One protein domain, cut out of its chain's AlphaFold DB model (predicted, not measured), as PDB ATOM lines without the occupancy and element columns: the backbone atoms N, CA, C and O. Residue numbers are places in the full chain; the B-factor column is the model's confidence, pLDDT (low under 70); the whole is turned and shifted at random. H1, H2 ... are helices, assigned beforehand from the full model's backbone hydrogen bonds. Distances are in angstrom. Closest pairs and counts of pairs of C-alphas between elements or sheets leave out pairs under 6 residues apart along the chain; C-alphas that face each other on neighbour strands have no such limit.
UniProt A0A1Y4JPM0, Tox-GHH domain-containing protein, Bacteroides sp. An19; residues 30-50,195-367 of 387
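This is residues 30 to 50 and 195 to 367 of the 387 residues of the protein "Tox-GHH domain-containing protein" of Bacteroides sp. An19 (UniProt A0A1Y4JPM0). Two helical hairpins, H2 with long H3 and H4 with H5, cross where H3 meets H4; short H1 touches the other five helices, and H6 folds back from H5 towards H2. The printed part has 194 residues, with six named helices that hold 177 of them and no named strand; its class is all helix, and the whole is compact, with a radius of gyration of the C-alphas of 17.9 A. The outline is elongated, 60 by 37 by 31 A.

H1, residues 33 to 50, forms a bundle of side-by-side helices with H2, residues 195 to 221, and H6, residues 341 to 367. H3, residues 225 to 270, kinks 39 degrees near Gly 257, whose C-alpha is 5.0 A from Val 288's in H4, residues 277 to 306, their closest. H5 is residues 311 to 339. Every O i to N i+4 pair is within hydrogen-bond range except in H3, 40 of 42.

H1 begins at C-alpha 33 (-9.406, 47.082, 10.282); H6 ends at C-alpha 367 (-22.697, 23.087, 17.031). H3 is 61.8 A long.

Residues 51 to 194 are not printed, leaving 14.7 A between C-alphas 50 and 195. Residues 30, 359 to 360 and 363 have pLDDT under 70.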
ATOM      1  N   LEU A  30      -9.545  41.385   9.480       69.19
ATOM      2  CA  LEU A  30     -10.673  42.097   8.886       69.19
ATOM      3  C   LEU A  30     -11.598  42.733   9.942       69.19
ATOM      4  O   LEU A  30     -12.192  43.779   9.685       69.19
ATOM      5  N   MET A  31     -11.657  42.173  11.151       70.75
ATOM      6  CA  MET A  31     -12.399  42.772  12.274       70.75
ATOM      7  C   MET A  31     -11.667  43.968  12.875       70.75
ATOM      8  O   MET A  31     -12.291  44.948  13.262       70.75
ATOM      9  N   ALA A  32     -10.337  43.897  12.934       77.50
ATOM     10  CA  ALA A  32      -9.512  44.940  13.525       77.50
ATOM     11  C   ALA A  32      -9.233  46.120  12.576       77.50
ATOM     12  O   ALA A  32      -8.574  47.072  12.991       77.50
ATOM     13  N   VAL A  33      -9.713  46.079  11.321       82.00
ATOM     14  CA  VAL A  33      -9.406  47.082  10.282       82.00
ATOM     15  C   VAL A  33      -9.568  48.515  10.772       82.00
ATOM     16  O   VAL A  33      -8.623  49.274  10.574       82.00
ATOM     17  N   PRO A  34     -10.679  48.923  11.419       77.88
ATOM     18  CA  PRO A  34     -10.835  50.335  11.734       77.88
ATOM     19  C   PRO A  34      -9.914  50.785  12.888       77.88
ATOM     20  O   PRO A  34      -9.470  51.928  12.912       77.88
ATOM     21  N   MET A  35      -9.523  49.882  13.801       80.38
ATOM     22  CA  MET A  35      -8.488  50.179  14.805       80.38
ATOM     23  C   MET A  35      -7.088  50.236  14.182       80.38
ATOM     24  O   MET A  35      -6.292  51.114  14.511       80.38
ATOM     25  N   GLN A  36      -6.784  49.306  13.273       85.62
ATOM     26  CA  GLN A  36      -5.508  49.264  12.561       85.62
ATOM     27  C   GLN A  36      -5.324  50.490  11.663       85.62
ATOM     28  O   GLN A  36      -4.235  51.066  11.640       85.62
ATOM     29  N   SER A  37      -6.379  50.925  10.968       83.81
ATOM     30  CA  SER A  37      -6.339  52.112  10.117       83.81
ATOM     31  C   SER A  37      -6.153  53.385  10.934       83.81
ATOM     32  O   SER A  37      -5.319  54.208  10.565       83.81
ATOM     33  N   ALA A  38      -6.838  53.520  12.074       82.12
ATOM     34  CA  ALA A  38      -6.640  54.643  12.986       82.12
ATOM     35  C   ALA A  38      -5.195  54.712  13.512       82.12
ATOM     36  O   ALA A  38      -4.579  55.780  13.491       82.12
ATOM     37  N   ASN A  39      -4.625  53.575  13.929       87.94
ATOM     38  CA  ASN A  39      -3.228  53.496  14.363       87.94
ATOM     39  C   ASN A  39      -2.254  53.874  13.233       87.94
ATOM     40  O   ASN A  39      -1.416  54.755  13.407       87.94
ATOM     41  N   ALA A  40      -2.382  53.245  12.060       89.38
ATOM     42  CA  ALA A  40      -1.500  53.502  10.923       89.38
ATOM     43  C   ALA A  40      -1.581  54.956  10.434       89.38
ATOM     44  O   ALA A  40      -0.558  55.554  10.102       89.38
ATOM     45  N   PHE A  41      -2.778  55.540  10.430       84.12
ATOM     46  CA  PHE A  41      -2.976  56.937  10.073       84.12
ATOM     47  C   PHE A  41      -2.342  57.895  11.088       84.12
ATOM     48  O   PHE A  41      -1.642  58.822  10.691       84.12
ATOM     49  N   SER A  42      -2.530  57.656  12.389       86.44
ATOM     50  CA  SER A  42      -1.898  58.461  13.444       86.44
ATOM     51  C   SER A  42      -0.371  58.470  13.305       86.44
ATOM     52  O   SER A  42       0.260  59.528  13.299       86.44
ATOM     53  N   VAL A  43       0.221  57.291  13.091       91.56
ATOM     54  CA  VAL A  43       1.666  57.131  12.870       91.56
ATOM     55  C   VAL A  43       2.115  57.910  11.634       91.56
ATOM     56  O   VAL A  43       3.062  58.687  11.728       91.56
ATOM     57  N   MET A  44       1.396  57.782  10.515       88.62
ATOM     58  CA  MET A  44       1.671  58.522   9.280       88.62
ATOM     59  C   MET A  44       1.645  60.042   9.492       88.62
ATOM     60  O   MET A  44       2.554  60.734   9.039       88.62
ATOM     61  N   GLN A  45       0.644  60.573  10.203       86.38
ATOM     62  CA  GLN A  45       0.559  62.010  10.484       86.38
ATOM     63  C   GLN A  45       1.753  62.502  11.303       86.38
ATOM     64  O   GLN A  45       2.357  63.515  10.958       86.38
ATOM     65  N   VAL A  46       2.113  61.781  12.365       92.81
ATOM     66  CA  VAL A  46       3.258  62.142  13.209       92.81
ATOM     67  C   VAL A  46       4.560  62.102  12.406       92.81
ATOM     68  O   VAL A  46       5.339  63.050  12.471       92.81
ATOM     69  N   THR A  47       4.769  61.065  11.589       94.38
ATOM     70  CA  THR A  47       5.942  60.953  10.708       94.38
ATOM     71  C   THR A  47       6.003  62.102   9.694       94.38
ATOM     72  O   THR A  47       7.059  62.714   9.527       94.38
ATOM     73  N   ASN A  48       4.881  62.457   9.063       91.12
ATOM     74  CA  ASN A  48       4.820  63.580   8.126       91.12
ATOM     75  C   ASN A  48       5.126  64.916   8.807       91.12
ATOM     76  O   ASN A  48       5.890  65.710   8.265       91.12
ATOM     77  N   ASN A  49       4.596  65.140  10.011       94.88
ATOM     78  CA  ASN A  49       4.875  66.347  10.785       94.88
ATOM     79  C   ASN A  49       6.356  66.441  11.170       94.88
ATOM     80  O   ASN A  49       6.953  67.505  11.030       94.88
ATOM     81  N   TYR A  50       6.967  65.329  11.588       97.81
ATOM     82  CA  TYR A  50       8.402  65.278  11.859       97.81
ATOM     83  C   TYR A  50       9.232  65.632  10.621       97.81
ATOM     84  O   TYR A  50      10.135  66.466  10.695       97.81
ATOM     85  N   LEU A 195       8.172  52.256  14.931       95.81
ATOM     86  CA  LEU A 195       8.272  51.090  15.817       95.81
ATOM     87  C   LEU A 195       7.135  51.040  16.845       95.81
ATOM     88  O   LEU A 195       6.582  49.966  17.094       95.81
ATOM     89  N   LYS A 196       6.746  52.188  17.419       96.00
ATOM     90  CA  LYS A 196       5.561  52.275  18.289       96.00
ATOM     91  C   LYS A 196       4.294  51.893  17.526       96.00
ATOM     92  O   LYS A 196       3.493  51.115  18.042       96.00
ATOM     93  N   GLY A 197       4.145  52.382  16.296       94.56
ATOM     94  CA  GLY A 197       3.040  52.050  15.400       94.56
ATOM     95  C   GLY A 197       2.914  50.556  15.125       94.56
ATOM     96  O   GLY A 197       1.834  49.985  15.304       94.56
ATOM     97  N   VAL A 198       4.026  49.912  14.763       95.25
ATOM     98  CA  VAL A 198       4.112  48.459  14.561       95.25
ATOM     99  C   VAL A 198       3.779  47.705  15.848       95.25
ATOM    100  O   VAL A 198       3.009  46.748  15.805       95.25
ATOM    101  N   GLY A 199       4.301  48.143  16.998       95.62
ATOM    102  CA  GLY A 199       4.009  47.533  18.297       95.62
ATOM    103  C   GLY A 199       2.523  47.593  18.662       95.62
ATOM    104  O   GLY A 199       1.937  46.581  19.047       95.62
ATOM    105  N   ILE A 200       1.880  48.749  18.473       93.94
ATOM    106  CA  ILE A 200       0.432  48.906  18.682       93.94
ATOM    107  C   ILE A 200      -0.347  48.021  17.703       93.94
ATOM    108  O   ILE A 200      -1.270  47.321  18.114       93.94
ATOM    109  N   ALA A 201       0.043  47.990  16.427       91.81
ATOM    110  CA  ALA A 201      -0.605  47.151  15.423       91.81
ATOM    111  C   ALA A 201      -0.522  45.658  15.776       91.81
ATOM    112  O   ALA A 201      -1.519  44.940  15.673       91.81
ATOM    113  N   ALA A 202       0.642  45.207  16.242       93.12
ATOM    114  CA  ALA A 202       0.873  43.853  16.724       93.12
ATOM    115  C   ALA A 202      -0.044  43.515  17.911       93.12
ATOM    116  O   ALA A 202      -0.669  42.457  17.915       93.12
ATOM    117  N   ILE A 203      -0.190  44.428  18.879       92.88
ATOM    118  CA  ILE A 203      -1.079  44.250  20.040       92.88
ATOM    119  C   ILE A 203      -2.547  44.195  19.618       92.88
ATOM    120  O   ILE A 203      -3.266  43.310  20.074       92.88
ATOM    121  N   ILE A 204      -2.994  45.095  18.736       87.94
ATOM    122  CA  ILE A 204      -4.365  45.084  18.208       87.94
ATOM    123  C   ILE A 204      -4.648  43.731  17.548       87.94
ATOM    124  O   ILE A 204      -5.640  43.076  17.861       87.94
ATOM    125  N   GLY A 205      -3.743  43.293  16.672       85.81
ATOM    126  CA  GLY A 205      -3.849  42.008  15.995       85.81
ATOM    127  C   GLY A 205      -3.886  40.836  16.976       85.81
ATOM    128  O   GLY A 205      -4.759  39.972  16.870       85.81
ATOM    129  N   PHE A 206      -2.986  40.834  17.963       88.75
ATOM    130  CA  PHE A 206      -2.932  39.810  19.000       88.75
ATOM    131  C   PHE A 206      -4.221  39.746  19.809       88.75
ATOM    132  O   PHE A 206      -4.796  38.672  19.941       88.75
ATOM    133  N   ALA A 207      -4.694  40.883  20.321       84.25
ATOM    134  CA  ALA A 207      -5.890  40.953  21.146       84.25
ATOM    135  C   ALA A 207      -7.111  40.431  20.383       84.25
ATOM    136  O   ALA A 207      -7.829  39.571  20.889       84.25
ATOM    137  N   THR A 208      -7.305  40.873  19.137       81.50
ATOM    138  CA  THR A 208      -8.417  40.399  18.307       81.50
ATOM    139  C   THR A 208      -8.312  38.900  18.023       81.50
ATOM    140  O   THR A 208      -9.296  38.181  18.191       81.50
ATOM    141  N   GLY A 209      -7.131  38.403  17.639       80.31
ATOM    142  CA  GLY A 209      -6.918  36.974  17.393       80.31
ATOM    143  C   GLY A 209      -7.137  36.124  18.645       80.31
ATOM    144  O   GLY A 209      -7.840  35.115  18.599       80.31
ATOM    145  N   ALA A 210      -6.611  36.572  19.784       84.25
ATOM    146  CA  ALA A 210      -6.722  35.864  21.048       84.25
ATOM    147  C   ALA A 210      -8.162  35.785  21.542       84.25
ATOM    148  O   ALA A 210      -8.604  34.709  21.943       84.25
ATOM    149  N   SER A 211      -8.917  36.883  21.444       77.50
ATOM    150  CA  SER A 211     -10.343  36.880  21.761       77.50
ATOM    151  C   SER A 211     -11.107  35.883  20.895       77.50
ATOM    152  O   SER A 211     -11.895  35.114  21.436       77.50
ATOM    153  N   ILE A 212     -10.843  35.834  19.583       75.38
ATOM    154  CA  ILE A 212     -11.497  34.879  18.674       75.38
ATOM    155  C   ILE A 212     -11.168  33.438  19.074       75.38
ATOM    156  O   ILE A 212     -12.086  32.646  19.283       75.38
ATOM    157  N   GLY A 213      -9.884  33.095  19.218       75.50
ATOM    158  CA  GLY A 213      -9.468  31.730  19.551       75.50
ATOM    159  C   GLY A 213     -10.016  31.262  20.901       75.50
ATOM    160  O   GLY A 213     -10.526  30.146  21.014       75.50
ATOM    161  N   PHE A 214     -10.005  32.143  21.901       81.12
ATOM    162  CA  PHE A 214     -10.553  31.866  23.225       81.12
ATOM    163  C   PHE A 214     -12.057  31.576  23.166       81.12
ATOM    164  O   PHE A 214     -12.532  30.533  23.619       81.12
ATOM    165  N   ILE A 215     -12.807  32.480  22.542       74.38
ATOM    166  CA  ILE A 215     -14.262  32.408  22.417       74.38
ATOM    167  C   ILE A 215     -14.708  31.170  21.631       74.38
ATOM    168  O   ILE A 215     -15.609  30.455  22.072       74.38
ATOM    169  N   VAL A 216     -14.081  30.902  20.480       73.56
ATOM    170  CA  VAL A 216     -14.408  29.740  19.637       73.56
ATOM    171  C   VAL A 216     -14.172  28.449  20.412       73.56
ATOM    172  O   VAL A 216     -15.005  27.543  20.369       73.56
ATOM    173  N   THR A 217     -13.086  28.385  21.179       79.19
ATOM    174  CA  THR A 217     -12.759  27.210  21.986       79.19
ATOM    175  C   THR A 217     -13.784  26.975  23.092       79.19
ATOM    176  O   THR A 217     -14.222  25.838  23.271       79.19
ATOM    177  N   LEU A 218     -14.233  28.023  23.792       77.94
ATOM    178  CA  LEU A 218     -15.306  27.895  24.785       77.94
ATOM    179  C   LEU A 218     -16.636  27.483  24.149       77.94
ATOM    180  O   LEU A 218     -17.315  26.601  24.667       77.94
ATOM    181  N   ALA A 219     -17.000  28.062  23.002       71.00
ATOM    182  CA  ALA A 219     -18.229  27.697  22.298       71.00
ATOM    183  C   ALA A 219     -18.216  26.224  21.841       71.00
ATOM    184  O   ALA A 219     -19.242  25.544  21.881       71.00
ATOM    185  N   GLN A 220     -17.048  25.707  21.448       75.25
ATOM    186  CA  GLN A 220     -16.882  24.317  21.024       75.25
ATOM    187  C   GLN A 220     -16.818  23.323  22.185       75.25
ATOM    188  O   GLN A 220     -17.309  22.208  22.036       75.25
ATOM    189  N   ASN A 221     -16.257  23.699  23.336       78.00
ATOM    190  CA  ASN A 221     -16.000  22.772  24.449       78.00
ATOM    191  C   ASN A 221     -16.924  22.989  25.659       78.00
ATOM    192  O   ASN A 221     -16.820  22.267  26.648       78.00
ATOM    193  N   GLY A 222     -17.827  23.970  25.601       76.25
ATOM    194  CA  GLY A 222     -18.663  24.358  26.734       76.25
ATOM    195  C   GLY A 222     -17.874  25.064  27.843       76.25
ATOM    196  O   GLY A 222     -16.661  25.269  27.755       76.25
ATOM    197  N   LEU A 223     -18.579  25.445  28.909       82.81
ATOM    198  CA  LEU A 223     -18.001  26.147  30.055       82.81
ATOM    199  C   LEU A 223     -17.532  25.133  31.108       82.81
ATOM    200  O   LEU A 223     -18.337  24.591  31.860       82.81
ATOM    201  N   SER A 224     -16.225  24.873  31.159       83.88
ATOM    202  CA  SER A 224     -15.584  24.052  32.194       83.88
ATOM    203  C   SER A 224     -14.175  24.573  32.503       83.88
ATOM    204  O   SER A 224     -13.571  25.199  31.626       83.88
ATOM    205  N   PRO A 225     -13.603  24.314  33.696       86.25
ATOM    206  CA  PRO A 225     -12.239  24.737  34.023       86.25
ATOM    207  C   PRO A 225     -11.179  24.264  33.013       86.25
ATOM    208  O   PRO A 225     -10.257  25.014  32.692       86.25
ATOM    209  N   GLU A 226     -11.325  23.057  32.462       87.69
ATOM    210  CA  GLU A 226     -10.424  22.538  31.424       87.69
ATOM    211  C   GLU A 226     -10.643  23.232  30.072       87.69
ATOM    212  O   GLU A 226      -9.676  23.594  29.398       87.69
ATOM    213  N   SER A 227     -11.896  23.533  29.715       84.06
ATOM    214  CA  SER A 227     -12.215  24.325  28.518       84.06
ATOM    215  C   SER A 227     -11.616  25.732  28.592       84.06
ATOM    216  O   SER A 227     -11.160  26.245  27.575       84.06
ATOM    217  N   PHE A 228     -11.559  26.347  29.780       83.19
ATOM    218  CA  PHE A 228     -10.913  27.649  29.984       83.19
ATOM    219  C   PHE A 228      -9.398  27.598  29.761       83.19
ATOM    220  O   PHE A 228      -8.852  28.482  29.100       83.19
ATOM    221  N   LYS A 229      -8.713  26.557  30.257       88.06
ATOM    222  CA  LYS A 229      -7.276  26.359  29.987       88.06
ATOM    223  C   LYS A 229      -7.021  26.163  28.495       88.06
ATOM    224  O   LYS A 229      -6.131  26.800  27.934       88.06
ATOM    225  N   LEU A 230      -7.827  25.324  27.842       86.25
ATOM    226  CA  LEU A 230      -7.729  25.091  26.404       86.25
ATOM    227  C   LEU A 230      -7.992  26.378  25.611       86.25
ATOM    228  O   LEU A 230      -7.242  26.695  24.692       86.25
ATOM    229  N   ALA A 231      -9.006  27.151  26.003       79.44
ATOM    230  CA  ALA A 231      -9.342  28.426  25.383       79.44
ATOM    231  C   ALA A 231      -8.219  29.453  25.524       79.44
ATOM    232  O   ALA A 231      -7.943  30.179  24.573       79.44
ATOM    233  N   ALA A 232      -7.526  29.492  26.664       81.69
ATOM    234  CA  ALA A 232      -6.354  30.343  26.829       81.69
ATOM    235  C   ALA A 232      -5.211  29.943  25.877       81.69
ATOM    236  O   ALA A 232      -4.598  30.813  25.260       81.69
ATOM    237  N   ILE A 233      -4.952  28.641  25.711       86.38
ATOM    238  CA  ILE A 233      -3.895  28.129  24.821       86.38
ATOM    239  C   ILE A 233      -4.225  28.405  23.349       86.38
ATOM    240  O   ILE A 233      -3.399  28.961  22.625       86.38
ATOM    241  N   GLU A 234      -5.420  28.028  22.897       82.44
ATOM    242  CA  GLU A 234      -5.843  28.235  21.508       82.44
ATOM    243  C   GLU A 234      -6.053  29.721  21.196       82.44
ATOM    244  O   GLU A 234      -5.655  30.188  20.130       82.44
ATOM    245  N   GLY A 235      -6.564  30.496  22.156       81.56
ATOM    246  CA  GLY A 235      -6.559  31.956  22.109       81.56
ATOM    247  C   GLY A 235      -5.151  32.497  21.893       81.56
ATOM    248  O   GLY A 235      -4.915  33.216  20.930       81.56
ATOM    249  N   GLY A 236      -4.174  32.086  22.701       79.44
ATOM    250  CA  GLY A 236      -2.779  32.491  22.519       79.44
ATOM    251  C   GLY A 236      -2.237  32.197  21.115       79.44
ATOM    252  O   GLY A 236      -1.639  33.076  20.498       79.44
ATOM    253  N   LYS A 237      -2.498  31.001  20.567       85.12
ATOM    254  CA  LYS A 237      -2.065  30.620  19.208       85.12
ATOM    255  C   LYS A 237      -2.682  31.509  18.127       85.12
ATOM    256  O   LYS A 237      -1.953  32.072  17.316       85.12
ATOM    257  N   VAL A 238      -4.006  31.679  18.141       80.88
ATOM    258  CA  VAL A 238      -4.702  32.544  17.169       80.88
ATOM    259  C   VAL A 238      -4.313  34.013  17.370       80.88
ATOM    260  O   VAL A 238      -4.224  34.771  16.408       80.88
ATOM    261  N   GLY A 239      -4.014  34.417  18.605       84.56
ATOM    262  CA  GLY A 239      -3.448  35.720  18.933       84.56
ATOM    263  C   GLY A 239      -2.091  35.944  18.275       84.56
ATOM    264  O   GLY A 239      -1.887  36.981  17.656       84.56
ATOM    265  N   LEU A 240      -1.171  34.981  18.329       86.19
ATOM    266  CA  LEU A 240       0.124  35.099  17.646       86.19
ATOM    267  C   LEU A 240      -0.034  35.254  16.127       86.19
ATOM    268  O   LEU A 240       0.665  36.057  15.511       86.19
ATOM    269  N   GLU A 241      -0.992  34.553  15.521       81.25
ATOM    270  CA  GLU A 241      -1.321  34.767  14.110       81.25
ATOM    271  C   GLU A 241      -1.900  36.167  13.866       81.25
ATOM    272  O   GLU A 241      -1.472  36.876  12.956       81.25
ATOM    273  N   GLY A 242      -2.830  36.606  14.720       83.44
ATOM    274  CA  GLY A 242      -3.390  37.953  14.694       83.44
ATOM    275  C   GLY A 242      -2.319  39.038  14.813       83.44
ATOM    276  O   GLY A 242      -2.369  40.027  14.085       83.44
ATOM    277  N   MET A 243      -1.315  38.836  15.666       88.12
ATOM    278  CA  MET A 243      -0.163  39.724  15.828       88.12
ATOM    279  C   MET A 243       0.588  39.901  14.508       88.12
ATOM    280  O   MET A 243       0.799  41.033  14.069       88.12
ATOM    281  N   ALA A 244       0.947  38.789  13.859       85.62
ATOM    282  CA  ALA A 244       1.628  38.809  12.569       85.62
ATOM    283  C   ALA A 244       0.798  39.566  11.519       85.62
ATOM    284  O   ALA A 244       1.337  40.374  10.762       85.62
ATOM    285  N   PHE A 245      -0.524  39.383  11.524       82.62
ATOM    286  CA  PHE A 245      -1.419  40.123  10.637       82.62
ATOM    287  C   PHE A 245      -1.496  41.613  10.936       82.62
ATOM    288  O   PHE A 245      -1.504  42.408   9.999       82.62
ATOM    289  N   GLY A 246      -1.516  42.004  12.209       87.00
ATOM    290  CA  GLY A 246      -1.457  43.409  12.601       87.00
ATOM    291  C   GLY A 246      -0.214  44.093  12.036       87.00
ATOM    292  O   GLY A 246      -0.317  45.150  11.414       87.00
ATOM    293  N   VAL A 247       0.946  43.439  12.149       90.31
ATOM    294  CA  VAL A 247       2.212  43.933  11.584       90.31
ATOM    295  C   VAL A 247       2.147  44.039  10.057       90.31
ATOM    296  O   VAL A 247       2.476  45.088   9.508       90.31
ATOM    297  N   ILE A 248       1.680  42.995   9.363       86.06
ATOM    298  CA  ILE A 248       1.550  43.001   7.894       86.06
ATOM    299  C   ILE A 248       0.613  44.125   7.432       86.06
ATOM    300  O   ILE A 248       0.943  44.865   6.504       86.06
ATOM    301  N   GLY A 249      -0.539  44.281   8.089       85.62
ATOM    302  CA  GLY A 249      -1.506  45.332   7.779       85.62
ATOM    303  C   GLY A 249      -0.930  46.729   7.991       85.62
ATOM    304  O   GLY A 249      -1.143  47.614   7.160       85.62
ATOM    305  N   HIS A 250      -0.142  46.917   9.050       89.62
ATOM    306  CA  HIS A 250       0.555  48.171   9.300       89.62
ATOM    307  C   HIS A 250       1.577  48.480   8.199       89.62
ATOM    308  O   HIS A 250       1.520  49.554   7.610       89.62
ATOM    309  N   ILE A 251       2.446  47.529   7.842       88.94
ATOM    310  CA  ILE A 251       3.446  47.708   6.774       88.94
ATOM    311  C   ILE A 251       2.775  48.048   5.436       88.94
ATOM    312  O   ILE A 251       3.200  48.973   4.740       88.94
ATOM    313  N   ALA A 252       1.694  47.348   5.085       87.31
ATOM    314  CA  ALA A 252       0.928  47.638   3.875       87.31
ATOM    315  C   ALA A 252       0.305  49.041   3.907       87.31
ATOM    316  O   ALA A 252       0.325  49.759   2.911       87.31
ATOM    317  N   SER A 253      -0.189  49.470   5.069       87.56
ATOM    318  CA  SER A 253      -0.727  50.821   5.265       87.56
ATOM    319  C   SER A 253       0.339  51.903   5.130       87.56
ATOM    320  O   SER A 253       0.070  52.951   4.553       87.56
ATOM    321  N   ARG A 254       1.549  51.668   5.645       88.19
ATOM    322  CA  ARG A 254       2.655  52.625   5.523       88.19
ATOM    323  C   ARG A 254       3.131  52.743   4.075       88.19
ATOM    324  O   ARG A 254       3.344  53.845   3.604       88.19
ATOM    325  N   THR A 255       3.223  51.629   3.354       85.25
ATOM    326  CA  THR A 255       3.724  51.611   1.967       85.25
ATOM    327  C   THR A 255       2.688  52.086   0.947       85.25
ATOM    328  O   THR A 255       2.942  53.012   0.184       85.25
ATOM    329  N   LEU A 256       1.503  51.473   0.929       85.31
ATOM    330  CA  LEU A 256       0.466  51.750  -0.069       85.31
ATOM    331  C   LEU A 256      -0.502  52.848   0.389       85.31
ATOM    332  O   LEU A 256      -1.043  53.583  -0.436       85.31
ATOM    333  N   GLY A 257      -0.730  52.967   1.699       83.62
ATOM    334  CA  GLY A 257      -1.661  53.944   2.260       83.62
ATOM    335  C   GLY A 257      -1.152  55.380   2.172       83.62
ATOM    336  O   GLY A 257      -1.967  56.268   1.934       83.62
ATOM    337  N   GLU A 258       0.159  55.624   2.290       80.81
ATOM    338  CA  GLU A 258       0.739  56.957   2.043       80.81
ATOM    339  C   GLU A 258       0.507  57.394   0.601       80.81
ATOM    340  O   GLU A 258      -0.084  58.443   0.364       80.81
ATOM    341  N   MET A 259       0.887  56.546  -0.360       83.62
ATOM    342  CA  MET A 259       0.698  56.819  -1.786       83.62
ATOM    343  C   MET A 259      -0.772  57.103  -2.114       83.62
ATOM    344  O   MET A 259      -1.085  58.075  -2.802       83.62
ATOM    345  N   ALA A 260      -1.683  56.282  -1.588       84.88
ATOM    346  CA  ALA A 260      -3.115  56.452  -1.799       84.88
ATOM    347  C   ALA A 260      -3.661  57.730  -1.131       84.88
ATOM    348  O   ALA A 260      -4.488  58.426  -1.716       84.88
ATOM    349  N   THR A 261      -3.166  58.079   0.060       85.88
ATOM    350  CA  THR A 261      -3.535  59.307   0.786       85.88
ATOM    351  C   THR A 261      -3.064  60.560   0.052       85.88
ATOM    352  O   THR A 261      -3.826  61.520  -0.098       85.88
ATOM    353  N   SER A 262      -1.829  60.557  -0.453       84.75
ATOM    354  CA  SER A 262      -1.289  61.653  -1.259       84.75
ATOM    355  C   SER A 262      -2.070  61.825  -2.562       84.75
ATOM    356  O   SER A 262      -2.452  62.946  -2.892       84.75
ATOM    357  N   ALA A 263      -2.381  60.728  -3.262       86.31
ATOM    358  CA  ALA A 263      -3.205  60.766  -4.470       86.31
ATOM    359  C   ALA A 263      -4.601  61.346  -4.193       86.31
ATOM    360  O   ALA A 263      -5.062  62.226  -4.917       86.31
ATOM    361  N   MET A 264      -5.251  60.912  -3.111       87.75
ATOM    362  CA  MET A 264      -6.557  61.431  -2.702       87.75
ATOM    363  C   MET A 264      -6.506  62.928  -2.365       87.75
ATOM    364  O   MET A 264      -7.373  63.687  -2.794       87.75
ATOM    365  N   THR A 265      -5.484  63.366  -1.629       85.06
ATOM    366  CA  THR A 265      -5.323  64.778  -1.252       85.06
ATOM    367  C   THR A 265      -5.108  65.653  -2.491       85.06
ATOM    368  O   THR A 265      -5.709  66.721  -2.597       85.06
ATOM    369  N   GLY A 266      -4.328  65.177  -3.470       84.38
ATOM    370  CA  GLY A 266      -4.163  65.849  -4.763       84.38
ATOM    371  C   GLY A 266      -5.476  65.991  -5.542       84.38
ATOM    372  O   GLY A 266      -5.737  67.047  -6.114       84.38
ATOM    373  N   LEU A 267      -6.341  64.970  -5.520       84.88
ATOM    374  CA  LEU A 267      -7.664  65.043  -6.151       84.88
ATOM    375  C   LEU A 267      -8.554  66.111  -5.503       84.88
ATOM    376  O   LEU A 267      -9.159  66.908  -6.218       84.88
ATOM    377  N   PHE A 268      -8.608  66.169  -4.171       86.00
ATOM    378  CA  PHE A 268      -9.416  67.172  -3.473       86.00
ATOM    379  C   PHE A 268      -8.912  68.598  -3.690       86.00
ATOM    380  O   PHE A 268      -9.725  69.495  -3.922       86.00
ATOM    381  N   ALA A 269      -7.591  68.789  -3.687       85.00
ATOM    382  CA  ALA A 269      -6.981  70.076  -4.005       85.00
ATOM    383  C   ALA A 269      -7.371  70.546  -5.417       85.00
ATOM    384  O   ALA A 269      -7.792  71.687  -5.589       85.00
ATOM    385  N   ASN A 270      -7.331  69.651  -6.411       88.50
ATOM    386  CA  ASN A 270      -7.732  69.962  -7.788       88.50
ATOM    387  C   ASN A 270      -9.227  70.279  -7.931       88.50
ATOM    388  O   ASN A 270      -9.618  71.017  -8.830       88.50
ATOM    389  N   MET A 271     -10.067  69.720  -7.060       86.06
ATOM    390  CA  MET A 271     -11.505  69.990  -7.034       86.06
ATOM    391  C   MET A 271     -11.873  71.245  -6.226       86.06
ATOM    392  O   MET A 271     -13.052  71.592  -6.168       86.06
ATOM    393  N   GLY A 272     -10.904  71.914  -5.590       82.19
ATOM    394  CA  GLY A 272     -11.152  73.084  -4.746       82.19
ATOM    395  C   GLY A 272     -11.995  72.778  -3.503       82.19
ATOM    396  O   GLY A 272     -12.690  73.658  -3.003       82.19
ATOM    397  N   VAL A 273     -11.983  71.528  -3.024       82.00
ATOM    398  CA  VAL A 273     -12.786  71.117  -1.866       82.00
ATOM    399  C   VAL A 273     -12.037  71.461  -0.584       82.00
ATOM    400  O   VAL A 273     -11.004  70.866  -0.279       82.00
ATOM    401  N   GLU A 274     -12.580  72.393   0.195       78.50
ATOM    402  CA  GLU A 274     -12.081  72.694   1.534       78.50
ATOM    403  C   GLU A 274     -12.597  71.637   2.520       78.50
ATOM    404  O   GLU A 274     -13.788  71.556   2.828       78.50
ATOM    405  N   LEU A 275     -11.701  70.762   2.973       79.75
ATOM    406  CA  LEU A 275     -12.042  69.671   3.879       79.75
ATOM    407  C   LEU A 275     -11.788  70.097   5.323       79.75
ATOM    408  O   LEU A 275     -10.695  70.537   5.674       79.75
ATOM    409  N   THR A 276     -12.786  69.899   6.184       86.81
ATOM    410  CA  THR A 276     -12.594  70.056   7.628       86.81
ATOM    411  C   THR A 276     -11.573  69.037   8.141       86.81
ATOM    412  O   THR A 276     -11.381  67.968   7.554       86.81
ATOM    413  N   GLU A 277     -10.938  69.324   9.280       84.06
ATOM    414  CA  GLU A 277      -9.947  68.423   9.881       84.06
ATOM    415  C   GLU A 277     -10.519  67.013  10.125       84.06
ATOM    416  O   GLU A 277      -9.886  66.008   9.799       84.06
ATOM    417  N   ASN A 278     -11.747  66.927  10.643       83.44
ATOM    418  CA  ASN A 278     -12.419  65.649  10.891       83.44
ATOM    419  C   ASN A 278     -12.702  64.885   9.594       83.44
ATOM    420  O   ASN A 278     -12.545  63.663   9.562       83.44
ATOM    421  N   LEU A 279     -13.066  65.592   8.522       84.44
ATOM    422  CA  LEU A 279     -13.325  64.986   7.223       84.44
ATOM    423  C   LEU A 279     -12.031  64.478   6.572       84.44
ATOM    424  O   LEU A 279     -12.002  63.342   6.107       84.44
ATOM    425  N   MET A 280     -10.935  65.242   6.642       84.94
ATOM    426  CA  MET A 280      -9.607  64.779   6.211       84.94
ATOM    427  C   MET A 280      -9.190  63.501   6.943       84.94
ATOM    428  O   MET A 280      -8.763  62.527   6.320       84.94
ATOM    429  N   LYS A 281      -9.346  63.473   8.272       83.62
ATOM    430  CA  LYS A 281      -9.047  62.289   9.089       83.62
ATOM    431  C   LYS A 281      -9.919  61.092   8.692       83.62
ATOM    432  O   LYS A 281      -9.412  59.979   8.588       83.62
ATOM    433  N   ALA A 282     -11.205  61.317   8.428       85.38
ATOM    434  CA  ALA A 282     -12.138  60.282   7.992       85.38
ATOM    435  C   ALA A 282     -11.785  59.707   6.615       85.38
ATOM    436  O   ALA A 282     -11.714  58.487   6.464       85.38
ATOM    437  N   CYS A 283     -11.502  60.565   5.634       86.81
ATOM    438  CA  CYS A 283     -11.088  60.157   4.296       86.81
ATOM    439  C   CYS A 283      -9.792  59.338   4.337       86.81
ATOM    440  O   CYS A 283      -9.733  58.250   3.765       86.81
ATOM    441  N   ASN A 284      -8.786  59.800   5.087       86.75
ATOM    442  CA  ASN A 284      -7.521  59.079   5.230       86.75
ATOM    443  C   ASN A 284      -7.705  57.727   5.926       86.75
ATOM    444  O   ASN A 284      -7.177  56.717   5.465       86.75
ATOM    445  N   MET A 285      -8.508  57.673   6.992       86.12
ATOM    446  CA  MET A 285      -8.850  56.413   7.654       86.12
ATOM    447  C   MET A 285      -9.566  55.443   6.702       86.12
ATOM    448  O   MET A 285      -9.288  54.245   6.733       86.12
ATOM    449  N   GLY A 286     -10.455  55.951   5.844       87.69
ATOM    450  CA  GLY A 286     -11.137  55.171   4.812       87.69
ATOM    451  C   GLY A 286     -10.172  54.601   3.772       87.69
ATOM    452  O   GLY A 286     -10.209  53.402   3.501       87.69
ATOM    453  N   VAL A 287      -9.264  55.426   3.241       89.50
ATOM    454  CA  VAL A 287      -8.238  54.999   2.274       89.50
ATOM    455  C   VAL A 287      -7.304  53.955   2.880       89.50
ATOM    456  O   VAL A 287      -7.111  52.884   2.301       89.50
ATOM    457  N   VAL A 288      -6.763  54.222   4.069       88.25
ATOM    458  CA  VAL A 288      -5.882  53.283   4.774       88.25
ATOM    459  C   VAL A 288      -6.624  51.983   5.090       88.25
ATOM    460  O   VAL A 288      -6.103  50.895   4.851       88.25
ATOM    461  N   GLY A 289      -7.867  52.067   5.567       88.25
ATOM    462  CA  GLY A 289      -8.696  50.894   5.828       88.25
ATOM    463  C   GLY A 289      -8.959  50.064   4.568       88.25
ATOM    464  O   GLY A 289      -8.858  48.839   4.619       88.25
ATOM    465  N   ALA A 290      -9.211  50.702   3.422       90.06
ATOM    466  CA  ALA A 290      -9.378  50.014   2.144       90.06
ATOM    467  C   ALA A 290      -8.097  49.280   1.711       90.06
ATOM    468  O   ALA A 290      -8.167  48.118   1.306       90.06
ATOM    469  N   VAL A 291      -6.924  49.908   1.865       90.00
ATOM    470  CA  VAL A 291      -5.615  49.278   1.608       90.00
ATOM    471  C   VAL A 291      -5.413  48.042   2.485       90.00
ATOM    472  O   VAL A 291      -5.002  46.988   1.983       90.00
ATOM    473  N   ILE A 292      -5.736  48.138   3.780       87.25
ATOM    474  CA  ILE A 292      -5.665  46.997   4.699       87.25
ATOM    475  C   ILE A 292      -6.604  45.892   4.223       87.25
ATOM    476  O   ILE A 292      -6.166  44.748   4.126       87.25
ATOM    477  N   ILE A 293      -7.862  46.202   3.893       88.56
ATOM    478  CA  ILE A 293      -8.850  45.209   3.438       88.56
ATOM    479  C   ILE A 293      -8.343  44.483   2.192       88.56
ATOM    480  O   ILE A 293      -8.275  43.257   2.205       88.56
ATOM    481  N   VAL A 294      -7.915  45.212   1.157       89.50
ATOM    482  CA  VAL A 294      -7.402  44.618  -0.090       89.50
ATOM    483  C   VAL A 294      -6.200  43.717   0.187       89.50
ATOM    484  O   VAL A 294      -6.187  42.562  -0.236       89.50
ATOM    485  N   THR A 295      -5.222  44.201   0.957       84.94
ATOM    486  CA  THR A 295      -4.022  43.422   1.303       84.94
ATOM    487  C   THR A 295      -4.390  42.150   2.073       84.94
ATOM    488  O   THR A 295      -3.925  41.056   1.744       84.94
ATOM    489  N   SER A 296      -5.278  42.277   3.062       80.19
ATOM    490  CA  SER A 296      -5.783  41.161   3.871       80.19
ATOM    491  C   SER A 296      -6.499  40.126   3.011       80.19
ATOM    492  O   SER A 296      -6.331  38.921   3.207       80.19
ATOM    493  N   SER A 297      -7.322  40.591   2.071       86.94
ATOM    494  CA  SER A 297      -8.105  39.760   1.165       86.94
ATOM    495  C   SER A 297      -7.212  38.989   0.199       86.94
ATOM    496  O   SER A 297      -7.386  37.780   0.056       86.94
ATOM    497  N   VAL A 298      -6.213  39.644  -0.400       87.62
ATOM    498  CA  VAL A 298      -5.229  38.990  -1.278       87.62
ATOM    499  C   VAL A 298      -4.444  37.933  -0.509       87.62
ATOM    500  O   VAL A 298      -4.351  36.788  -0.955       87.62
ATOM    501  N   TYR A 299      -3.930  38.281   0.672       82.75
ATOM    502  CA  TYR A 299      -3.190  37.338   1.506       82.75
ATOM    503  C   TYR A 299      -4.024  36.089   1.823       82.75
ATOM    504  O   TYR A 299      -3.571  34.955   1.643       82.75
ATOM    505  N   GLN A 300      -5.268  36.277   2.265       79.81
ATOM    506  CA  GLN A 300      -6.142  35.161   2.609       79.81
ATOM    507  C   GLN A 300      -6.541  34.326   1.410       79.81
ATOM    508  O   GLN A 300      -6.600  33.105   1.530       79.81
ATOM    509  N   PHE A 301      -6.785  34.962   0.267       86.06
ATOM    510  CA  PHE A 301      -7.045  34.256  -0.972       86.06
ATOM    511  C   PHE A 301      -5.873  33.325  -1.307       86.06
ATOM    512  O   PHE A 301      -6.074  32.123  -1.477       86.06
ATOM    513  N   VAL A 302      -4.636  33.839  -1.297       85.06
ATOM    514  CA  VAL A 302      -3.426  33.038  -1.553       85.06
ATOM    515  C   VAL A 302      -3.289  31.899  -0.544       85.06
ATOM    516  O   VAL A 302      -3.001  30.764  -0.928       85.06
ATOM    517  N   ARG A 303      -3.530  32.168   0.742       82.38
ATOM    518  CA  ARG A 303      -3.480  31.149   1.796       82.38
ATOM    519  C   ARG A 303      -4.505  30.034   1.569       82.38
ATOM    520  O   ARG A 303      -4.139  28.867   1.640       82.38
ATOM    521  N   LEU A 304      -5.761  30.376   1.277       81.62
ATOM    522  CA  LEU A 304      -6.825  29.398   1.018       81.62
ATOM    523  C   LEU A 304      -6.535  28.575  -0.244       81.62
ATOM    524  O   LEU A 304      -6.703  27.358  -0.232       81.62
ATOM    525  N   LYS A 305      -6.008  29.206  -1.300       84.56
ATOM    526  CA  LYS A 305      -5.554  28.491  -2.502       84.56
ATOM    527  C   LYS A 305      -4.436  27.498  -2.187       84.56
ATOM    528  O   LYS A 305      -4.492  26.369  -2.661       84.56
ATOM    529  N   ARG A 306      -3.454  27.880  -1.361       81.38
ATOM    530  CA  ARG A 306      -2.381  26.974  -0.903       81.38
ATOM    531  C   ARG A 306      -2.900  25.830  -0.030       81.38
ATOM    532  O   ARG A 306      -2.313  24.757  -0.047       81.38
ATOM    533  N   ALA A 307      -3.999  26.044   0.691       79.81
ATOM    534  CA  ALA A 307      -4.675  25.014   1.479       79.81
ATOM    535  C   ALA A 307      -5.552  24.060   0.637       79.81
ATOM    536  O   ALA A 307      -6.162  23.149   1.195       79.81
ATOM    537  N   GLY A 308      -5.615  24.250  -0.687       83.94
ATOM    538  CA  GLY A 308      -6.341  23.378  -1.612       83.94
ATOM    539  C   GLY A 308      -7.782  23.799  -1.919       83.94
ATOM    540  O   GLY A 308      -8.470  23.076  -2.635       83.94
ATOM    541  N   CYS A 309      -8.251  24.956  -1.434       83.69
ATOM    542  CA  CYS A 309      -9.607  25.433  -1.724       83.69
ATOM    543  C   CYS A 309      -9.797  25.805  -3.209       83.69
ATOM    544  O   CYS A 309      -8.897  26.328  -3.890       83.69
ATOM    545  N   SER A 310     -11.018  25.594  -3.712       90.69
ATOM    546  CA  SER A 310     -11.398  26.025  -5.061       90.69
ATOM    547  C   SER A 310     -11.391  27.556  -5.158       90.69
ATOM    548  O   SER A 310     -11.488  28.266  -4.156       90.69
ATOM    549  N   THR A 311     -11.237  28.101  -6.366       90.31
ATOM    550  CA  THR A 311     -11.231  29.564  -6.554       90.31
ATOM    551  C   THR A 311     -12.562  30.191  -6.144       90.31
ATOM    552  O   THR A 311     -12.559  31.228  -5.487       90.31
ATOM    553  N   GLU A 312     -13.678  29.541  -6.475       90.19
ATOM    554  CA  GLU A 312     -15.023  29.978  -6.094       90.19
ATOM    555  C   GLU A 312     -15.178  30.036  -4.570       90.19
ATOM    556  O   GLU A 312     -15.588  31.057  -4.023       90.19
ATOM    557  N   GLU A 313     -14.748  28.984  -3.870       84.94
ATOM    558  CA  GLU A 313     -14.795  28.929  -2.411       84.94
ATOM    559  C   GLU A 313     -13.903  30.001  -1.767       84.94
ATOM    560  O   GLU A 313     -14.306  30.659  -0.804       84.94
ATOM    561  N   CYS A 314     -12.705  30.225  -2.318       84.75
ATOM    562  CA  CYS A 314     -11.809  31.283  -1.857       84.75
ATOM    563  C   CYS A 314     -12.452  32.666  -2.011       84.75
ATOM    564  O   CYS A 314     -12.451  33.445  -1.058       84.75
ATOM    565  N   LEU A 315     -13.013  32.967  -3.187       87.94
ATOM    566  CA  LEU A 315     -13.662  34.250  -3.466       87.94
ATOM    567  C   LEU A 315     -14.897  34.462  -2.592       87.94
ATOM    568  O   LEU A 315     -15.047  35.538  -2.021       87.94
ATOM    569  N   ALA A 316     -15.743  33.443  -2.427       84.81
ATOM    570  CA  ALA A 316     -16.935  33.531  -1.590       84.81
ATOM    571  C   ALA A 316     -16.575  33.840  -0.127       84.81
ATOM    572  O   ALA A 316     -17.161  34.734   0.491       84.81
ATOM    573  N   ARG A 317     -15.568  33.147   0.424       81.56
ATOM    574  CA  ARG A 317     -15.111  33.355   1.806       81.56
ATOM    575  C   ARG A 317     -14.461  34.725   1.992       81.56
ATOM    576  O   ARG A 317     -14.847  35.460   2.899       81.56
ATOM    577  N   VAL A 318     -13.507  35.084   1.132       84.19
ATOM    578  CA  VAL A 318     -12.785  36.363   1.222       84.19
ATOM    579  C   VAL A 318     -13.723  37.543   0.969       84.19
ATOM    580  O   VAL A 318     -13.678  38.522   1.711       84.19
ATOM    581  N   GLY A 319     -14.605  37.445  -0.028       84.38
ATOM    582  CA  GLY A 319     -15.572  38.486  -0.374       84.38
ATOM    583  C   GLY A 319     -16.567  38.756   0.751       84.38
ATOM    584  O   GLY A 319     -16.758  39.910   1.130       84.38
ATOM    585  N   LYS A 320     -17.134  37.704   1.364       83.56
ATOM    586  CA  LYS A 320     -18.040  37.849   2.515       83.56
ATOM    587  C   LYS A 320     -17.370  38.586   3.675       83.56
ATOM    588  O   LYS A 320     -17.988  39.449   4.292       83.56
ATOM    589  N   GLN A 321     -16.116  38.260   3.976       78.38
ATOM    590  CA  GLN A 321     -15.399  38.925   5.062       78.38
ATOM    591  C   GLN A 321     -15.013  40.365   4.706       78.38
ATOM    592  O   GLN A 321     -15.161  41.250   5.542       78.38
ATOM    593  N   ALA A 322     -14.562  40.613   3.472       84.94
ATOM    594  CA  ALA A 322     -14.228  41.955   3.008       84.94
ATOM    595  C   ALA A 322     -15.446  42.889   3.076       84.94
ATOM    596  O   ALA A 322     -15.315  44.019   3.532       84.94
ATOM    597  N   LEU A 323     -16.637  42.403   2.707       83.31
ATOM    598  CA  LEU A 323     -17.889  43.157   2.817       83.31
ATOM    599  C   LEU A 323     -18.200  43.571   4.260       83.31
ATOM    600  O   LEU A 323     -18.562  44.723   4.494       83.31
ATOM    601  N   ILE A 324     -18.021  42.663   5.227       80.50
ATOM    602  CA  ILE A 324     -18.208  42.979   6.652       80.50
ATOM    603  C   ILE A 324     -17.241  44.090   7.071       80.50
ATOM    604  O   ILE A 324     -17.668  45.077   7.666       80.50
ATOM    605  N   SER A 325     -15.964  43.989   6.695       83.81
ATOM    606  CA  SER A 325     -14.963  45.010   7.025       83.81
ATOM    607  C   SER A 325     -15.214  46.352   6.372       83.81
ATOM    608  O   SER A 325     -15.025  47.372   7.026       83.81
ATOM    609  N   VAL A 326     -15.639  46.372   5.106       86.81
ATOM    610  CA  VAL A 326     -16.018  47.611   4.419       86.81
ATOM    611  C   VAL A 326     -17.190  48.265   5.148       86.81
ATOM    612  O   VAL A 326     -17.139  49.464   5.404       86.81
ATOM    613  N   GLY A 327     -18.199  47.488   5.554       85.12
ATOM    614  CA  GLY A 327     -19.322  47.992   6.345       85.12
ATOM    615  C   GLY A 327     -18.881  48.575   7.690       85.12
ATOM    616  O   GLY A 327     -19.229  49.709   8.017       85.12
ATOM    617  N   SER A 328     -18.063  47.844   8.454       83.06
ATOM    618  CA  SER A 328     -17.525  48.317   9.738       83.06
ATOM    619  C   SER A 328     -16.659  49.570   9.585       83.06
ATOM    620  O   SER A 328     -16.781  50.508  10.374       83.06
ATOM    621  N   LEU A 329     -15.811  49.608   8.555       86.81
ATOM    622  CA  LEU A 329     -14.976  50.760   8.233       86.81
ATOM    623  C   LEU A 329     -15.827  51.969   7.843       86.81
ATOM    624  O   LEU A 329     -15.559  53.061   8.330       86.81
ATOM    625  N   ALA A 330     -16.863  51.787   7.021       87.31
ATOM    626  CA  ALA A 330     -17.753  52.866   6.602       87.31
ATOM    627  C   ALA A 330     -18.441  53.531   7.801       87.31
ATOM    628  O   ALA A 330     -18.457  54.756   7.889       87.31
ATOM    629  N   VAL A 331     -18.929  52.742   8.768       87.12
ATOM    630  CA  VAL A 331     -19.488  53.288  10.016       87.12
ATOM    631  C   VAL A 331     -18.429  54.085  10.777       87.12
ATOM    632  O   VAL A 331     -18.693  55.216  11.180       87.12
ATOM    633  N   GLY A 332     -17.217  53.540  10.924       85.12
ATOM    634  CA  GLY A 332     -16.102  54.249  11.555       85.12
ATOM    635  C   GLY A 332     -15.795  55.584  10.870       85.12
ATOM    636  O   GLY A 332     -15.685  56.604  11.544       85.12
ATOM    637  N   VAL A 333     -15.714  55.599   9.536       87.12
ATOM    638  CA  VAL A 333     -15.440  56.795   8.716       87.12
ATOM    639  C   VAL A 333     -16.534  57.847   8.883       87.12
ATOM    640  O   VAL A 333     -16.220  59.018   9.082       87.12
ATOM    641  N   VAL A 334     -17.808  57.451   8.866       88.69
ATOM    642  CA  VAL A 334     -18.932  58.380   9.069       88.69
ATOM    643  C   VAL A 334     -18.893  58.992  10.469       88.69
ATOM    644  O   VAL A 334     -19.033  60.207  10.617       88.69
ATOM    645  N   VAL A 335     -18.660  58.178  11.502       87.44
ATOM    646  CA  VAL A 335     -18.551  58.667  12.885       87.44
ATOM    647  C   VAL A 335     -17.332  59.575  13.053       87.44
ATOM    648  O   VAL A 335     -17.452  60.626  13.675       87.44
ATOM    649  N   GLN A 336     -16.191  59.233  12.450       86.12
ATOM    650  CA  GLN A 336     -14.986  60.066  12.429       86.12
ATOM    651  C   GLN A 336     -15.262  61.430  11.785       86.12
ATOM    652  O   GLN A 336     -14.884  62.454  12.350       86.12
ATOM    653  N   ALA A 337     -15.947  61.451  10.637       87.75
ATOM    654  CA  ALA A 337     -16.278  62.681   9.922       87.75
ATOM    655  C   ALA A 337     -17.243  63.575  10.718       87.75
ATOM    656  O   ALA A 337     -17.127  64.797  10.671       87.75
ATOM    657  N   THR A 338     -18.176  62.965  11.456       88.62
ATOM    658  CA  THR A 338     -19.287  63.675  12.109       88.62
ATOM    659  C   THR A 338     -18.956  64.087  13.546       88.62
ATOM    660  O   THR A 338     -19.291  65.188  13.970       88.62
ATOM    661  N   PHE A 339     -18.292  63.213  14.303       88.06
ATOM    662  CA  PHE A 339     -18.114  63.332  15.755       88.06
ATOM    663  C   PHE A 339     -16.639  63.314  16.194       88.06
ATOM    664  O   PHE A 339     -16.347  63.486  17.378       88.06
ATOM    665  N   GLY A 340     -15.701  63.116  15.264       84.44
ATOM    666  CA  GLY A 340     -14.265  63.073  15.544       84.44
ATOM    667  C   GLY A 340     -13.769  61.734  16.104       84.44
ATOM    668  O   GLY A 340     -14.495  60.741  16.193       84.44
ATOM    669  N   SER A 341     -12.484  61.700  16.474       77.94
ATOM    670  CA  SER A 341     -11.751  60.450  16.739       77.94
ATOM    671  C   SER A 341     -12.201  59.679  17.982       77.94
ATOM    672  O   SER A 341     -12.196  58.449  17.971       77.94
ATOM    673  N   GLY A 342     -12.586  60.372  19.059       80.50
ATOM    674  CA  GLY A 342     -12.995  59.730  20.315       80.50
ATOM    675  C   GLY A 342     -14.235  58.843  20.135       80.50
ATOM    676  O   GLY A 342     -14.156  57.632  20.363       80.50
ATOM    677  N   PRO A 343     -15.362  59.402  19.656       85.19
ATOM    678  CA  PRO A 343     -16.556  58.625  19.334       85.19
ATOM    679  C   PRO A 343     -16.302  57.520  18.299       85.19
ATOM    680  O   PRO A 343     -16.800  56.406  18.466       85.19
ATOM    681  N   ALA A 344     -15.481  57.779  17.273       78.50
ATOM    682  CA  ALA A 344     -15.147  56.782  16.251       78.50
ATOM    683  C   ALA A 344     -14.423  55.554  16.832       78.50
ATOM    684  O   ALA A 344     -14.737  54.416  16.467       78.50
ATOM    685  N   ALA A 345     -13.507  55.764  17.783       75.19
ATOM    686  CA  ALA A 345     -12.818  54.681  18.480       75.19
ATOM    687  C   ALA A 345     -13.788  53.819  19.307       75.19
ATOM    688  O   ALA A 345     -13.760  52.591  19.205       75.19
ATOM    689  N   ILE A 346     -14.692  54.449  20.068       79.31
ATOM    690  CA  ILE A 346     -15.699  53.744  20.883       79.31
ATOM    691  C   ILE A 346     -16.620  52.898  19.997       79.31
ATOM    692  O   ILE A 346     -16.862  51.722  20.288       79.31
ATOM    693  N   VAL A 347     -17.109  53.473  18.893       83.12
ATOM    694  CA  VAL A 347     -17.989  52.767  17.950       83.12
ATOM    695  C   VAL A 347     -17.262  51.591  17.308       83.12
ATOM    696  O   VAL A 347     -17.820  50.500  17.229       83.12
ATOM    697  N   THR A 348     -16.000  51.761  16.920       74.12
ATOM    698  CA  THR A 348     -15.195  50.682  16.336       74.12
ATOM    699  C   THR A 348     -15.011  49.511  17.303       74.12
ATOM    700  O   THR A 348     -15.222  48.357  16.923       74.12
ATOM    701  N   ILE A 349     -14.658  49.792  18.561       75.56
ATOM    702  CA  ILE A 349     -14.521  48.765  19.605       75.56
ATOM    703  C   ILE A 349     -15.860  48.045  19.811       75.56
ATOM    704  O   ILE A 349     -15.901  46.817  19.898       75.56
ATOM    705  N   SER A 350     -16.962  48.796  19.817       80.25
ATOM    706  CA  SER A 350     -18.312  48.247  19.961       80.25
ATOM    707  C   SER A 350     -18.687  47.332  18.793       80.25
ATOM    708  O   SER A 350     -19.177  46.227  19.020       80.25
ATOM    709  N   ILE A 351     -18.398  47.728  17.548       77.62
ATOM    710  CA  ILE A 351     -18.610  46.888  16.359       77.62
ATOM    711  C   ILE A 351     -17.802  45.594  16.469       77.62
ATOM    712  O   ILE A 351     -18.334  44.523  16.177       77.62
ATOM    713  N   CYS A 352     -16.550  45.665  16.930       71.06
ATOM    714  CA  CYS A 352     -15.724  44.480  17.152       71.06
ATOM    715  C   CYS A 352     -16.358  43.550  18.195       71.06
ATOM    716  O   CYS A 352     -16.514  42.359  17.933       71.06
ATOM    717  N   ALA A 353     -16.784  44.083  19.344       74.88
ATOM    718  CA  ALA A 353     -17.423  43.311  20.410       74.88
ATOM    719  C   ALA A 353     -18.743  42.660  19.957       74.88
ATOM    720  O   ALA A 353     -18.980  41.479  20.225       74.88
ATOM    721  N   ILE A 354     -19.580  43.395  19.221       77.69
ATOM    722  CA  ILE A 354     -20.836  42.885  18.653       77.69
ATOM    723  C   ILE A 354     -20.543  41.783  17.635       77.69
ATOM    724  O   ILE A 354     -21.151  40.715  17.679       77.69
ATOM    725  N   SER A 355     -19.582  42.008  16.740       72.81
ATOM    726  CA  SER A 355     -19.248  41.054  15.682       72.81
ATOM    727  C   SER A 355     -18.621  39.776  16.258       72.81
ATOM    728  O   SER A 355     -18.914  38.676  15.786       72.81
ATOM    729  N   LEU A 356     -17.828  39.893  17.330       70.19
ATOM    730  CA  LEU A 356     -17.367  38.757  18.132       70.19
ATOM    731  C   LEU A 356     -18.547  38.014  18.770       70.19
ATOM    732  O   LEU A 356     -18.637  36.800  18.617       70.19
ATOM    733  N   SER A 357     -19.480  38.732  19.404       73.62
ATOM    734  CA  SER A 357     -20.667  38.150  20.052       73.62
ATOM    735  C   SER A 357     -21.533  37.361  19.065       73.62
ATOM    736  O   SER A 357     -21.895  36.211  19.320       73.62
ATOM    737  N   TYR A 358     -21.799  37.940  17.893       75.06
ATOM    738  CA  TYR A 358     -22.527  37.280  16.808       75.06
ATOM    739  C   TYR A 358     -21.814  36.012  16.323       75.06
ATOM    740  O   TYR A 358     -22.443  34.991  16.041       75.06
ATOM    741  N   SER A 359     -20.486  36.054  16.276       69.25
ATOM    742  CA  SER A 359     -19.669  34.907  15.890       69.25
ATOM    743  C   SER A 359     -19.741  33.783  16.920       69.25
ATOM    744  O   SER A 359     -19.841  32.619  16.530       69.25
ATOM    745  N   MET A 360     -19.795  34.109  18.220       68.56
ATOM    746  CA  MET A 360     -20.063  33.115  19.273       68.56
ATOM    747  C   MET A 360     -21.404  32.441  19.050       68.56
ATOM    748  O   MET A 360     -21.496  31.215  19.079       68.56
ATOM    749  N   TYR A 361     -22.433  33.257  18.814       74.88
ATOM    750  CA  TYR A 361     -23.786  32.774  18.599       74.88
ATOM    751  C   TYR A 361     -23.840  31.809  17.415       74.88
ATOM    752  O   TYR A 361     -24.393  30.721  17.547       74.88
ATOM    753  N   GLN A 362     -23.205  32.150  16.289       71.94
ATOM    754  CA  GLN A 362     -23.155  31.259  15.132       71.94
ATOM    755  C   GLN A 362     -22.427  29.943  15.423       71.94
ATOM    756  O   GLN A 362     -22.928  28.887  15.047       71.94
ATOM    757  N   VAL A 363     -21.267  29.975  16.090       69.00
ATOM    758  CA  VAL A 363     -20.527  28.746  16.434       69.00
ATOM    759  C   VAL A 363     -21.368  27.853  17.342       69.00
ATOM    760  O   VAL A 363     -21.491  26.656  17.081       69.00
ATOM    761  N   TYR A 364     -21.980  28.437  18.372       72.31
ATOM    762  CA  TYR A 364     -22.850  27.720  19.295       72.31
ATOM    763  C   TYR A 364     -24.069  27.124  18.582       72.31
ATOM    764  O   TYR A 364     -24.355  25.935  18.723       72.31
ATOM    765  N   HIS A 365     -24.758  27.927  17.769       78.12
ATOM    766  CA  HIS A 365     -25.930  27.497  17.015       78.12
ATOM    767  C   HIS A 365     -25.590  26.361  16.043       78.12
ATOM    768  O   HIS A 365     -26.273  25.342  16.028       78.12
ATOM    769  N   ASN A 366     -24.495  26.495  15.288       75.12
ATOM    770  CA  ASN A 366     -24.048  25.478  14.341       75.12
ATOM    771  C   ASN A 366     -23.647  24.178  15.042       75.12
ATOM    772  O   ASN A 366     -23.930  23.100  14.525       75.12
ATOM    773  N   LYS A 367     -23.009  24.264  16.217       74.88
ATOM    774  CA  LYS A 367     -22.697  23.087  17.031       74.88
ATOM    775  C   LYS A 367     -23.977  22.394  17.495       74.88
ATOM    776  O   LYS A 367     -24.130  21.206  17.243       74.88
TER     777      LYS A 367